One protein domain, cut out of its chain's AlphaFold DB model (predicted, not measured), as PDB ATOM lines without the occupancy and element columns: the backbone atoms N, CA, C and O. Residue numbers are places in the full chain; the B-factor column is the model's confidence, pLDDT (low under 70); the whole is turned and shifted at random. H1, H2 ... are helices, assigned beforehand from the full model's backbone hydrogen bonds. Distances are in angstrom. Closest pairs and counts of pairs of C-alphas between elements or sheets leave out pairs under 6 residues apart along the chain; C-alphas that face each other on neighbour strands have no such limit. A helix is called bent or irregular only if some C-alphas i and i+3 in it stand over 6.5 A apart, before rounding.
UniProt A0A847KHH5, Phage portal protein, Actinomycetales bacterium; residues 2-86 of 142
ATOM      1  N   ASN A   2     -28.802  20.482  -0.995       68.19
ATOM      2  CA  ASN A   2     -27.964  19.839  -2.019       68.19
ATOM      3  C   ASN A   2     -28.697  19.508  -3.332       68.19
ATOM      4  O   ASN A   2     -28.122  19.684  -4.398       68.19
ATOM      5  N   GLU A   3     -29.967  19.088  -3.289       70.75
ATOM      6  CA  GLU A   3     -30.732  18.790  -4.516       70.75
ATOM      7  C   GLU A   3     -30.958  20.033  -5.389       70.75
ATOM      8  O   GLU A   3     -30.869  19.949  -6.609       70.75
ATOM      9  N   SER A   4     -31.164  21.202  -4.774       73.12
ATOM     10  CA  SER A   4     -31.329  22.462  -5.510       73.12
ATOM     11  C   SER A   4     -30.045  22.873  -6.238       73.12
ATOM     12  O   SER A   4     -30.118  23.318  -7.376       73.12
ATOM     13  N   GLN A   5     -28.874  22.677  -5.616       79.19
ATOM     14  CA  GLN A   5     -27.576  22.959  -6.248       79.19
ATOM     15  C   GLN A   5     -27.256  21.967  -7.375       79.19
ATOM     16  O   GLN A   5     -26.649  22.332  -8.382       79.19
ATOM     17  N   PHE A   6     -27.688  20.710  -7.233       82.38
ATOM     18  CA  PHE A   6     -27.528  19.708  -8.283       82.38
ATOM     19  C   PHE A   6     -28.389  20.025  -9.515       82.38
ATOM     20  O   PHE A   6     -27.893  19.963 -10.639       82.38
ATOM     21  N   LEU A   7     -29.648  20.428  -9.309       81.62
ATOM     22  CA  LEU A   7     -30.534  20.864 -10.394       81.62
ATOM     23  C   LEU A   7     -29.999  22.112 -11.108       81.62
ATOM     24  O   LEU A   7     -29.996  22.154 -12.336       81.62
ATOM     25  N   GLU A   8     -29.491  23.093 -10.361       81.94
ATOM     26  CA  GLU A   8     -28.882  24.304 -10.925       81.94
ATOM     27  C   GLU A   8     -27.644  23.973 -11.777       81.94
ATOM     28  O   GLU A   8     -27.504  24.459 -12.900       81.94
ATOM     29  N   THR A   9     -26.796  23.053 -11.307       84.44
ATOM     30  CA  THR A   9     -25.628  22.574 -12.067       84.44
ATOM     31  C   THR A   9     -26.048  21.863 -13.357       84.44
ATOM     32  O   THR A   9     -25.461  22.094 -14.414       84.44
ATOM     33  N   GLN A  10     -27.090  21.025 -13.306       85.00
ATOM     34  CA  GLN A  10     -27.594  20.320 -14.484       85.00
ATOM     35  C   GLN A  10     -28.168  21.287 -15.530       85.00
ATOM     36  O   GLN A  10     -27.901  21.133 -16.724       85.00
ATOM     37  N   GLN A  11     -28.922  22.301 -15.094       82.69
ATOM     38  CA  GLN A  11     -29.442  23.342 -15.983       82.69
ATOM     39  C   GLN A  11     -28.311  24.162 -16.610       82.69
ATOM     40  O   GLN A  11     -28.361  24.448 -17.807       82.69
ATOM     41  N   PHE A  12     -27.262  24.476 -15.845       84.31
ATOM     42  CA  PHE A  12     -26.083  25.160 -16.367       84.31
ATOM     43  C   PHE A  12     -25.376  24.339 -17.456       84.31
ATOM     44  O   PHE A  12     -25.108  24.862 -18.537       84.31
ATOM     45  N   SER A  13     -25.145  23.041 -17.234       86.75
ATOM     46  CA  SER A  13     -24.550  22.165 -18.256       86.75
ATOM     47  C   SER A  13     -25.418  22.053 -19.514       86.75
ATOM     48  O   SER A  13     -24.899  22.097 -20.629       86.75
ATOM     49  N   ALA A  14     -26.743  21.963 -19.364       85.31
ATOM     50  CA  ALA A  14     -27.658  21.950 -20.504       85.31
ATOM     51  C   ALA A  14     -27.611  23.274 -21.297       85.31
ATOM     52  O   ALA A  14     -27.596  23.260 -22.532       85.31
ATOM     53  N   ALA A  15     -27.496  24.411 -20.601       85.06
ATOM     54  CA  ALA A  15     -27.304  25.719 -21.219       85.06
ATOM     55  C   ALA A  15     -25.977  25.806 -21.994       85.06
ATOM     56  O   ALA A  15     -25.941  26.361 -23.094       85.06
ATOM     57  N   GLU A  16     -24.887  25.240 -21.468       84.56
ATOM     58  CA  GLU A  16     -23.603  25.178 -22.179       84.56
ATOM     59  C   GLU A  16     -23.687  24.351 -23.466       84.56
ATOM     60  O   GLU A  16     -23.200  24.795 -24.509       84.56
ATOM     61  N   CYS A  17     -24.375  23.204 -23.438       84.88
ATOM     62  CA  CYS A  17     -24.631  22.422 -24.647       84.88
ATOM     63  C   CYS A  17     -25.412  23.232 -25.693       84.88
ATOM     64  O   CYS A  17     -25.053  23.223 -26.871       84.88
ATOM     65  N   ALA A  18     -26.442  23.975 -25.278       82.69
ATOM     66  CA  ALA A  18     -27.220  24.819 -26.183       82.69
ATOM     67  C   ALA A  18     -26.374  25.950 -26.804       82.69
ATOM     68  O   ALA A  18     -26.490  26.228 -27.999       82.69
ATOM     69  N   ARG A  19     -25.457  26.557 -26.037       82.75
ATOM     70  CA  ARG A  19     -24.556  27.625 -26.520       82.75
ATOM     71  C   ARG A  19     -23.587  27.168 -27.611       82.75
ATOM     72  O   ARG A  19     -23.129  28.006 -28.388       82.75
ATOM     73  N   MET A  20     -23.311  25.867 -27.739       83.50
ATOM     74  CA  MET A  20     -22.491  25.328 -28.833       83.50
ATOM     75  C   MET A  20     -23.098  25.609 -30.220       83.50
ATOM     76  O   MET A  20     -22.368  25.763 -31.204       83.50
ATOM     77  N   PHE A  21     -24.426  25.720 -30.301       78.38
ATOM     78  CA  PHE A  21     -25.145  26.026 -31.540       78.38
ATOM     79  C   PHE A  21     -25.191  27.526 -31.858       78.38
ATOM     80  O   PHE A  21     -25.433  27.902 -33.008       78.38
ATOM     81  N   GLY A  22     -24.880  28.379 -30.881       77.25
ATOM     82  CA  GLY A  22     -24.758  29.824 -31.033       77.25
ATOM     83  C   GLY A  22     -25.335  30.603 -29.844       77.25
ATOM     84  O   GLY A  22     -25.986  30.022 -28.972       77.25
ATOM     85  N   PRO A  23     -25.107  31.926 -29.796       73.00
ATOM     86  CA  PRO A  23     -25.705  32.796 -28.785       73.00
ATOM     87  C   PRO A  23     -27.247  32.771 -28.826       73.00
ATOM     88  O   PRO A  23     -27.856  32.641 -29.887       73.00
ATOM     89  N   GLY A  24     -27.893  32.891 -27.663       74.69
ATOM     90  CA  GLY A  24     -29.356  32.971 -27.544       74.69
ATOM     91  C   GLY A  24     -30.103  31.631 -27.558       74.69
ATOM     92  O   GLY A  24     -31.282  31.600 -27.207       74.69
ATOM     93  N   PHE A  25     -29.452  30.521 -27.938       75.38
ATOM     94  CA  PHE A  25     -30.095  29.198 -27.986       75.38
ATOM     95  C   PHE A  25     -30.479  28.683 -26.598       75.38
ATOM     96  O   PHE A  25     -31.540  28.083 -26.444       75.38
ATOM     97  N   ALA A  26     -29.646  28.925 -25.584       79.06
ATOM     98  CA  ALA A  26     -29.940  28.495 -24.221       79.06
ATOM     99  C   ALA A  26     -31.190  29.205 -23.672       79.06
ATOM    100  O   ALA A  26     -32.066  28.579 -23.086       79.06
ATOM    101  N   GLU A  27     -31.306  30.500 -23.944       75.88
ATOM    102  CA  GLU A  27     -32.382  31.356 -23.462       75.88
ATOM    103  C   GLU A  27     -33.714  31.064 -24.162       75.88
ATOM    104  O   GLU A  27     -34.753  31.063 -23.508       75.88
ATOM    105  N   ILE A  28     -33.700  30.753 -25.467       71.69
ATOM    106  CA  ILE A  28     -34.909  30.291 -26.174       71.69
ATOM    107  C   ILE A  28     -35.381  28.933 -25.644       71.69
ATOM    108  O   ILE A  28     -36.585  28.701 -25.550       71.69
ATOM    109  N   MET A  29     -34.456  28.052 -25.264       75.00
ATOM    110  CA  MET A  29     -34.772  26.744 -24.679       75.00
ATOM    111  C   MET A  29     -35.207  26.829 -23.206       75.00
ATOM    112  O   MET A  29     -35.468  25.799 -22.587       75.00
ATOM    113  N   GLY A  30     -35.313  28.040 -22.647       71.44
ATOM    114  CA  GLY A  30     -35.793  28.270 -21.285       71.44
ATOM    115  C   GLY A  30     -34.739  28.056 -20.202       71.44
ATOM    116  O   GLY A  30     -35.091  28.007 -19.026       71.44
ATOM    117  N   TYR A  31     -33.457  27.944 -20.562       74.25
ATOM    118  CA  TYR A  31     -32.385  27.926 -19.573       74.25
ATOM    119  C   TYR A  31     -32.147  29.357 -19.083       74.25
ATOM    120  O   TYR A  31     -31.614  30.209 -19.802       74.25
ATOM    121  N   GLU A  32     -32.616  29.639 -17.867       61.94
ATOM    122  CA  GLU A  32     -32.563  30.973 -17.279       61.94
ATOM    123  C   GLU A  32     -31.122  31.466 -17.145       61.94
ATOM    124  O   GLU A  32     -30.246  30.814 -16.585       61.94
ATOM    125  N   THR A  33     -30.890  32.680 -17.640       56.22
ATOM    126  CA  THR A  33     -29.678  33.447 -17.351       56.22
ATOM    127  C   THR A  33     -30.100  34.712 -16.596       56.22
ATOM    128  O   THR A  33     -30.085  35.810 -17.135       56.22
ATOM    129  N   GLY A  34     -30.587  34.547 -15.361       52.25
ATOM    130  CA  GLY A  34     -30.645  35.605 -14.341       52.25
ATOM    131  C   GLY A  34     -31.542  36.836 -14.570       52.25
ATOM    132  O   GLY A  34     -31.364  37.819 -13.854       52.25
ATOM    133  N   GLY A  35     -32.495  36.836 -15.509       52.06
ATOM    134  CA  GLY A  35     -33.358  38.002 -15.742       52.06
ATOM    135  C   GLY A  35     -34.769  37.653 -16.208       52.06
ATOM    136  O   GLY A  35     -34.940  36.928 -17.183       52.06
ATOM    137  N   SER A  36     -35.779  38.217 -15.535       48.69
ATOM    138  CA  SER A  36     -37.191  38.170 -15.942       48.69
ATOM    139  C   SER A  36     -37.350  38.706 -17.371       48.69
ATOM    140  O   SER A  36     -37.215  39.907 -17.609       48.69
ATOM    141  N   MET A  37     -37.652  37.826 -18.324       53.03
ATOM    142  CA  MET A  37     -37.895  38.200 -19.717       53.03
ATOM    143  C   MET A  37     -39.324  38.724 -19.897       53.03
ATOM    144  O   MET A  37     -40.295  37.981 -19.784       53.03
ATOM    145  N   THR A  38     -39.467  40.011 -20.210       53.16
ATOM    146  CA  THR A  38     -40.715  40.601 -20.714       53.16
ATOM    147  C   THR A  38     -40.899  40.285 -22.201       53.16
ATOM    148  O   THR A  38     -39.929  40.223 -22.952       53.16
ATOM    149  N   TYR A  39     -42.149  40.126 -22.654       49.94
ATOM    150  CA  TYR A  39     -42.501  39.759 -24.038       49.94
ATOM    151  C   TYR A  39     -41.825  40.616 -25.127       49.94
ATOM    152  O   TYR A  39     -41.468  40.082 -26.175       49.94
ATOM    153  N   ALA A  40     -41.605  41.912 -24.880       51.22
ATOM    154  CA  ALA A  40     -40.908  42.799 -25.817       51.22
ATOM    155  C   ALA A  40     -39.452  42.357 -26.076       51.22
ATOM    156  O   ALA A  40     -39.028  42.288 -27.224       51.22
ATOM    157  N   ASN A  41     -38.733  41.926 -25.034       61.84
ATOM    158  CA  ASN A  41     -37.366  41.415 -25.169       61.84
ATOM    159  C   ASN A  41     -37.318  40.093 -25.948       61.84
ATOM    160  O   ASN A  41     -36.286  39.752 -26.514       61.84
ATOM    161  N   VAL A  42     -38.415  39.330 -25.986       61.91
ATOM    162  CA  VAL A  42     -38.463  38.026 -26.665       61.91
ATOM    163  C   VAL A  42     -38.487  38.184 -28.186       61.91
ATOM    164  O   VAL A  42     -37.865  37.381 -28.879       61.91
ATOM    165  N   VAL A  43     -39.176  39.199 -28.719       61.12
ATOM    166  CA  VAL A  43     -39.240  39.442 -30.173       61.12
ATOM    167  C   VAL A  43     -37.877  39.885 -30.701       61.12
ATOM    168  O   VAL A  43     -37.349  39.248 -31.613       61.12
ATOM    169  N   ASP A  44     -37.263  40.882 -30.062       64.81
ATOM    170  CA  ASP A  44     -35.924  41.358 -30.430       64.81
ATOM    171  C   ASP A  44     -34.878  40.240 -30.281       64.81
ATOM    172  O   ASP A  44     -34.034  40.033 -31.154       64.81
ATOM    173  N   ARG A  45     -34.996  39.402 -29.242       68.12
ATOM    174  CA  ARG A  45     -34.075  38.279 -29.017       68.12
ATOM    175  C   ARG A  45     -34.246  37.128 -30.012       68.12
ATOM    176  O   ARG A  45     -33.267  36.446 -30.318       68.12
ATOM    177  N   ARG A  46     -35.452  36.899 -30.548       68.81
ATOM    178  CA  ARG A  46     -35.664  35.953 -31.663       68.81
ATOM    179  C   ARG A  46     -34.959  36.443 -32.922       68.81
ATOM    180  O   ARG A  46     -34.304  35.647 -33.591       68.81
ATOM    181  N   GLN A  47     -35.045  37.740 -33.208       70.75
ATOM    182  CA  GLN A  47     -34.337  38.348 -34.331       70.75
ATOM    183  C   GLN A  47     -32.815  38.230 -34.160       70.75
ATOM    184  O   GLN A  47     -32.134  37.781 -35.082       70.75
ATOM    185  N   ASP A  48     -32.292  38.510 -32.965       71.25
ATOM    186  CA  ASP A  48     -30.871  38.329 -32.654       71.25
ATOM    187  C   ASP A  48     -30.413  36.874 -32.822       71.25
ATOM    188  O   ASP A  48     -29.351  36.627 -33.393       71.25
ATOM    189  N   LEU A  49     -31.210  35.888 -32.397       72.88
ATOM    190  CA  LEU A  49     -30.879  34.473 -32.595       72.88
ATOM    191  C   LEU A  49     -30.816  34.101 -34.083       72.88
ATOM    192  O   LEU A  49     -29.904  33.382 -34.507       72.88
ATOM    193  N   LEU A  50     -31.752  34.591 -34.898       70.62
ATOM    194  CA  LEU A  50     -31.743  34.329 -36.338       70.62
ATOM    195  C   LEU A  50     -30.504  34.946 -36.999       70.62
ATOM    196  O   LEU A  50     -29.799  34.271 -37.759       70.62
ATOM    197  N   VAL A  51     -30.208  36.205 -36.670       69.69
ATOM    198  CA  VAL A  51     -29.107  36.970 -37.265       69.69
ATOM    199  C   VAL A  51     -27.744  36.440 -36.818       69.69
ATOM    200  O   VAL A  51     -26.880  36.193 -37.665       69.69
ATOM    201  N   LEU A  52     -27.544  36.255 -35.512       70.06
ATOM    202  CA  LEU A  52     -26.240  35.953 -34.919       70.06
ATOM    203  C   LEU A  52     -25.915  34.455 -34.918       70.06
ATOM    204  O   LEU A  52     -24.741  34.092 -35.017       70.06
ATOM    205  N   SER A  53     -26.927  33.586 -34.852       75.56
ATOM    206  CA  SER A  53     -26.721  32.141 -34.688       75.56
ATOM    207  C   SER A  53     -27.176  31.351 -35.910       75.56
ATOM    208  O   SER A  53     -26.376  30.637 -36.522       75.56
ATOM    209  N   MET A  54     -28.435  31.504 -36.328       78.25
ATOM    210  CA  MET A  54     -29.033  30.669 -37.378       78.25
ATOM    211  C   MET A  54     -28.423  30.921 -38.768       78.25
ATOM    212  O   MET A  54     -28.224  29.983 -39.542       78.25
ATOM    213  N   ASN A  55     -28.053  32.167 -39.080       78.94
ATOM    214  CA  ASN A  55     -27.532  32.560 -40.397       78.94
ATOM    215  C   ASN A  55     -26.274  31.767 -40.808       78.94
ATOM    216  O   ASN A  55     -26.116  31.378 -41.969       78.94
ATOM    217  N   LYS A  56     -25.393  31.450 -39.848       82.06
ATOM    218  CA  LYS A  56     -24.213  30.601 -40.086       82.06
ATOM    219  C   LYS A  56     -24.615  29.203 -40.561       82.06
ATOM    220  O   LYS A  56     -24.009  28.672 -41.495       82.06
ATOM    221  N   TRP A  57     -25.616  28.609 -39.918       84.06
ATOM    222  CA  TRP A  57     -26.096  27.263 -40.221       84.06
ATOM    223  C   TRP A  57     -26.851  27.214 -41.544       84.06
ATOM    224  O   TRP A  57     -26.607  26.314 -42.343       84.06
ATOM    225  N   ILE A  58     -27.657  28.232 -41.839       83.88
ATOM    226  CA  ILE A  58     -28.383  28.348 -43.109       83.88
ATOM    227  C   ILE A  58     -27.416  28.487 -44.279       83.88
ATOM    228  O   ILE A  58     -27.514  27.740 -45.243       83.88
ATOM    229  N   ARG A  59     -26.401  29.355 -44.179       84.50
ATOM    230  CA  ARG A  59     -25.368  29.467 -45.227       84.50
ATOM    231  C   ARG A  59     -24.602  28.164 -45.438       84.50
ATOM    232  O   ARG A  59     -24.143  27.882 -46.545       84.50
ATOM    233  N   ARG A  60     -24.411  27.383 -44.372       86.19
ATOM    234  CA  ARG A  60     -23.796  26.059 -44.468       86.19
ATOM    235  C   ARG A  60     -24.727  25.078 -45.181       86.19
ATOM    236  O   ARG A  60     -24.247  24.356 -46.048       86.19
ATOM    237  N   ALA A  61     -26.017  25.085 -44.855       86.56
ATOM    238  CA  ALA A  61     -27.028  24.278 -45.528       86.56
ATOM    239  C   ALA A  61     -27.138  24.640 -47.018       86.56
ATOM    240  O   ALA A  61     -26.997  23.747 -47.844       86.56
ATOM    241  N   ASP A  62     -27.241  25.929 -47.367       86.94
ATOM    242  CA  ASP A  62     -27.242  26.430 -48.754       86.94
ATOM    243  C   ASP A  62     -26.067  25.863 -49.557       86.94
ATOM    244  O   ASP A  62     -26.229  25.367 -50.671       86.94
ATOM    245  N   ARG A  63     -24.863  25.913 -48.971       86.69
ATOM    246  CA  ARG A  63     -23.642  25.425 -49.617       86.69
ATOM    247  C   ARG A  63     -23.682  23.919 -49.840       86.69
ATOM    248  O   ARG A  63     -23.325  23.475 -50.924       86.69
ATOM    249  N   ILE A  64     -24.081  23.148 -48.829       89.06
ATOM    250  CA  ILE A  64     -24.147  21.682 -48.920       89.06
ATOM    251  C   ILE A  64     -25.213  21.271 -49.936       89.06
ATOM    252  O   ILE A  64     -24.936  20.458 -50.808       89.06
ATOM    253  N   LEU A  65     -26.401  21.872 -49.868       87.12
ATOM    254  CA  LEU A  65     -27.484  21.602 -50.807       87.12
ATOM    255  C   LEU A  65     -27.065  21.960 -52.233       87.12
ATOM    256  O   LEU A  65     -27.221  21.145 -53.129       87.12
ATOM    257  N   THR A  66     -26.431  23.116 -52.435       86.56
ATOM    258  CA  THR A  66     -25.901  23.502 -53.751       86.56
ATOM    259  C   THR A  66     -24.828  22.532 -54.254       86.56
ATOM    260  O   THR A  66     -24.795  22.237 -55.441       86.56
ATOM    261  N   GLN A  67     -23.976  21.988 -53.377       86.62
ATOM    262  CA  GLN A  67     -22.968  20.986 -53.751       86.62
ATOM    263  C   GLN A  67     -23.563  19.636 -54.173       86.62
ATOM    264  O   GLN A  67     -22.896  18.885 -54.880       86.62
ATOM    265  N   LEU A  68     -24.784  19.314 -53.740       86.38
ATOM    266  CA  LEU A  68     -25.486  18.097 -54.156       86.38
ATOM    267  C   LEU A  68     -26.122  18.229 -55.546       86.38
ATOM    268  O   LEU A  68     -26.497  17.218 -56.138       86.38
ATOM    269  N   LEU A  69     -26.250  19.453 -56.067       84.56
ATOM    270  CA  LEU A  69     -26.786  19.708 -57.397       84.56
ATOM    271  C   LEU A  69     -25.661  19.817 -58.443       84.56
ATOM    272  O   LEU A  69     -24.516  20.128 -58.107       84.56
ATOM    273  N   PRO A  70     -25.971  19.582 -59.733       83.50
ATOM    274  CA  PRO A  70     -25.021  19.782 -60.820       83.50
ATOM    275  C   PRO A  70     -24.440  21.212 -60.793       83.50
ATOM    276  O   PRO A  70     -25.210  22.172 -60.904       83.50
ATOM    277  N   PRO A  71     -23.101  21.383 -60.706       71.00
ATOM    278  CA  PRO A  71     -22.465  22.686 -60.459       71.00
ATOM    279  C   PRO A  71     -22.752  23.767 -61.506       71.00
ATOM    280  O   PRO A  71     -22.505  24.944 -61.263       71.00
ATOM    281  N   SER A  72     -23.210  23.372 -62.692       69.94
ATOM    282  CA  SER A  72     -23.337  24.243 -63.860       69.94
ATOM    283  C   SER A  72     -24.761  24.709 -64.148       69.94
ATOM    284  O   SER A  72     -24.934  25.558 -65.016       69.94
ATOM    285  N   THR A  73     -25.782  24.162 -63.478       74.12
ATOM    286  CA  THR A  73     -27.177  24.359 -63.922       74.12
ATOM    287  C   THR A  73     -28.110  24.870 -62.838       74.12
ATOM    288  O   THR A  73     -29.092  25.533 -63.160       74.12
ATOM    289  N   MET A  74     -27.835  24.588 -61.563       77.62
ATOM    290  CA  MET A  74     -28.760  24.919 -60.482       77.62
ATOM    291  C   MET A  74     -28.023  25.317 -59.207       77.62
ATOM    292  O   MET A  74     -27.002  24.737 -58.847       77.62
ATOM    293  N   THR A  75     -28.579  26.297 -58.499       80.88
ATOM    294  CA  THR A  75     -28.136  26.681 -57.154       80.88
ATOM    295  C   THR A  75     -29.339  26.684 -56.229       80.88
ATOM    296  O   THR A  75     -30.430  27.077 -56.644       80.88
ATOM    297  N   VAL A  76     -29.149  26.239 -54.989       81.25
ATOM    298  CA  VAL A  76     -30.194  26.264 -53.964       81.25
ATOM    299  C   VAL A  76     -29.884  27.405 -53.013       81.25
ATOM    300  O   VAL A  76     -28.782  27.498 -52.470       81.25
ATOM    301  N   ARG A  77     -30.863  28.283 -52.818       81.94
ATOM    302  CA  ARG A  77     -30.803  29.351 -51.828       81.94
ATOM    303  C   ARG A  77     -32.053  29.265 -50.978       81.94
ATOM    304  O   ARG A  77     -33.149  29.448 -51.494       81.94
ATOM    305  N   LEU A  78     -31.869  28.987 -49.698       79.69
ATOM    306  CA  LEU A  78     -32.928  29.107 -48.715       79.69
ATOM    307  C   LEU A  78     -33.257  30.588 -48.546       79.69
ATOM    308  O   LEU A  78     -32.362  31.419 -48.343       79.69
ATOM    309  N   ASP A  79     -34.541  30.903 -48.655       74.06
ATOM    310  CA  ASP A  79     -35.023  32.243 -48.387       74.06
ATOM    311  C   ASP A  79     -34.872  32.548 -46.890       74.06
ATOM    312  O   ASP A  79     -35.427  31.870 -46.023       74.06
ATOM    313  N   ARG A  80     -34.047  33.549 -46.587       69.38
ATOM    314  CA  ARG A  80     -33.783  33.990 -45.213       69.38
ATOM    315  C   ARG A  80     -34.885  34.918 -44.721       69.38
ATOM    316  O   ARG A  80     -35.112  34.962 -43.514       69.38
ATOM    317  N   ASP A  81     -35.567  35.591 -45.643       61.78
ATOM    318  CA  ASP A  81     -36.686  36.482 -45.357       61.78
ATOM    319  C   ASP A  81     -37.950  35.685 -45.027       61.78
ATOM    320  O   ASP A  81     -38.827  36.202 -44.355       61.78
ATOM    321  N   ALA A  82     -38.021  34.407 -45.415       63.31
ATOM    322  CA  ALA A  82     -39.047  33.482 -44.935       63.31
ATOM    323  C   ALA A  82     -38.761  32.958 -43.512       63.31
ATOM    324  O   ALA A  82     -39.677  32.605 -42.773       63.31
ATOM    325  N   LEU A  83     -37.482  32.877 -43.124       60.22
ATOM    326  CA  LEU A  83     -37.043  32.340 -41.830       60.22
ATOM    327  C   LEU A  83     -37.022  33.400 -40.724       60.22
ATOM    328  O   LEU A  83     -37.323  33.109 -39.565       60.22
ATOM    329  N   LEU A  84     -36.733  34.648 -41.087       57.62
ATOM    330  CA  LEU A  84     -37.394  35.762 -40.437       57.62
ATOM    331  C   LEU A  84     -38.858  35.636 -40.831       57.62
ATOM    332  O   LEU A  84     -39.312  36.342 -41.717       57.62
ATOM    333  N   GLU A  85     -39.616  34.763 -40.173       54.81
ATOM    334  CA  GLU A  85     -41.055  34.955 -40.089       54.81
ATOM    335  C   GLU A  85     -41.226  36.256 -39.296       54.81
ATOM    336  O   GLU A  85     -41.463  36.288 -38.088       54.81
ATOM    337  N   ALA A  86     -40.933  37.359 -39.988       52.03
ATOM    338  CA  ALA A  86     -41.138  38.711 -39.592       52.03
ATOM    339  C   ALA A  86     -42.563  38.660 -39.110       52.03
ATOM    340  O   ALA A  86     -43.458  38.199 -39.840       52.03
TER     341      ALA A  86
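AT A GLANCE: This is residues 2 to 86 of the 142 residues of the protein "Phage portal protein" of Actinomycetales bacterium (UniProt A0A847KHH5). The model is a thin, open rod in which the long bent helix H3 reaches toward one end and the helix H1 toward the other, with the short helix H2 between H1 and the arm H3a. After the arm H3b the backbone folds back beside it to the short helix H4, and residues 2 to 7 of H1 stick out. The printed part has 85 residues with four named helices, in the order H1, H2, H3, H4, and no named strand; the class is all helix. It is only just loose, close to extended, with a radius of gyration of the C-alphas of 17.5 A and spans of 62 by 28 by 13 A.

HOW THE PARTS SIT: H3, residues 39 to 68, was assigned as one helix by its hydrogen bonds but is bent, with C-alphas 52 and 55 6.6 A apart; its arms H3a, residues 39 to 52, and H3b, residues 55 to 68, stand at a steep tilt of 42 degrees. H2, residues 25 to 28, is close to H3a but not clearly touching; their closest C-alphas, of Phe 25 and Leu 49, are 7.0 A apart. H1, residues 2 to 19, touches H2 with residues 14 to 19 alone, closest at the C-alphas of Ala 15 and Ala 26, 4.9 A. H1 is apart from both arms. H4, residues 80 to 83, is near H3b, with 5 pairs of C-alphas within 10 A. Every O i to N i+4 pair is within hydrogen-bond range in H1 and H3b, and 8 of 10 are in H3a; H2 and H4 are too short for such a pair.

IN THESE COORDINATES: H3a is 19.9 A long and H3b 20.1 A, ending at C-alpha 68 (-25.486, 18.097, -54.156). H1 is 25.9 A long, from C-alpha 2 (-27.964, 19.839, -2.019). H2 measures 5.3 A and H4 5.0 A.

THE WHOLE: The C-alphas of Asn 2 and Ser 72 are the two farthest apart, 62.2 A. The printed part has no cut, and the link from H3 to H4 is long, with 11 residues. Mean pLDDT of the printed part is 74.0; 25 residues are under 70, among them 32 to 46 and 80 to 86.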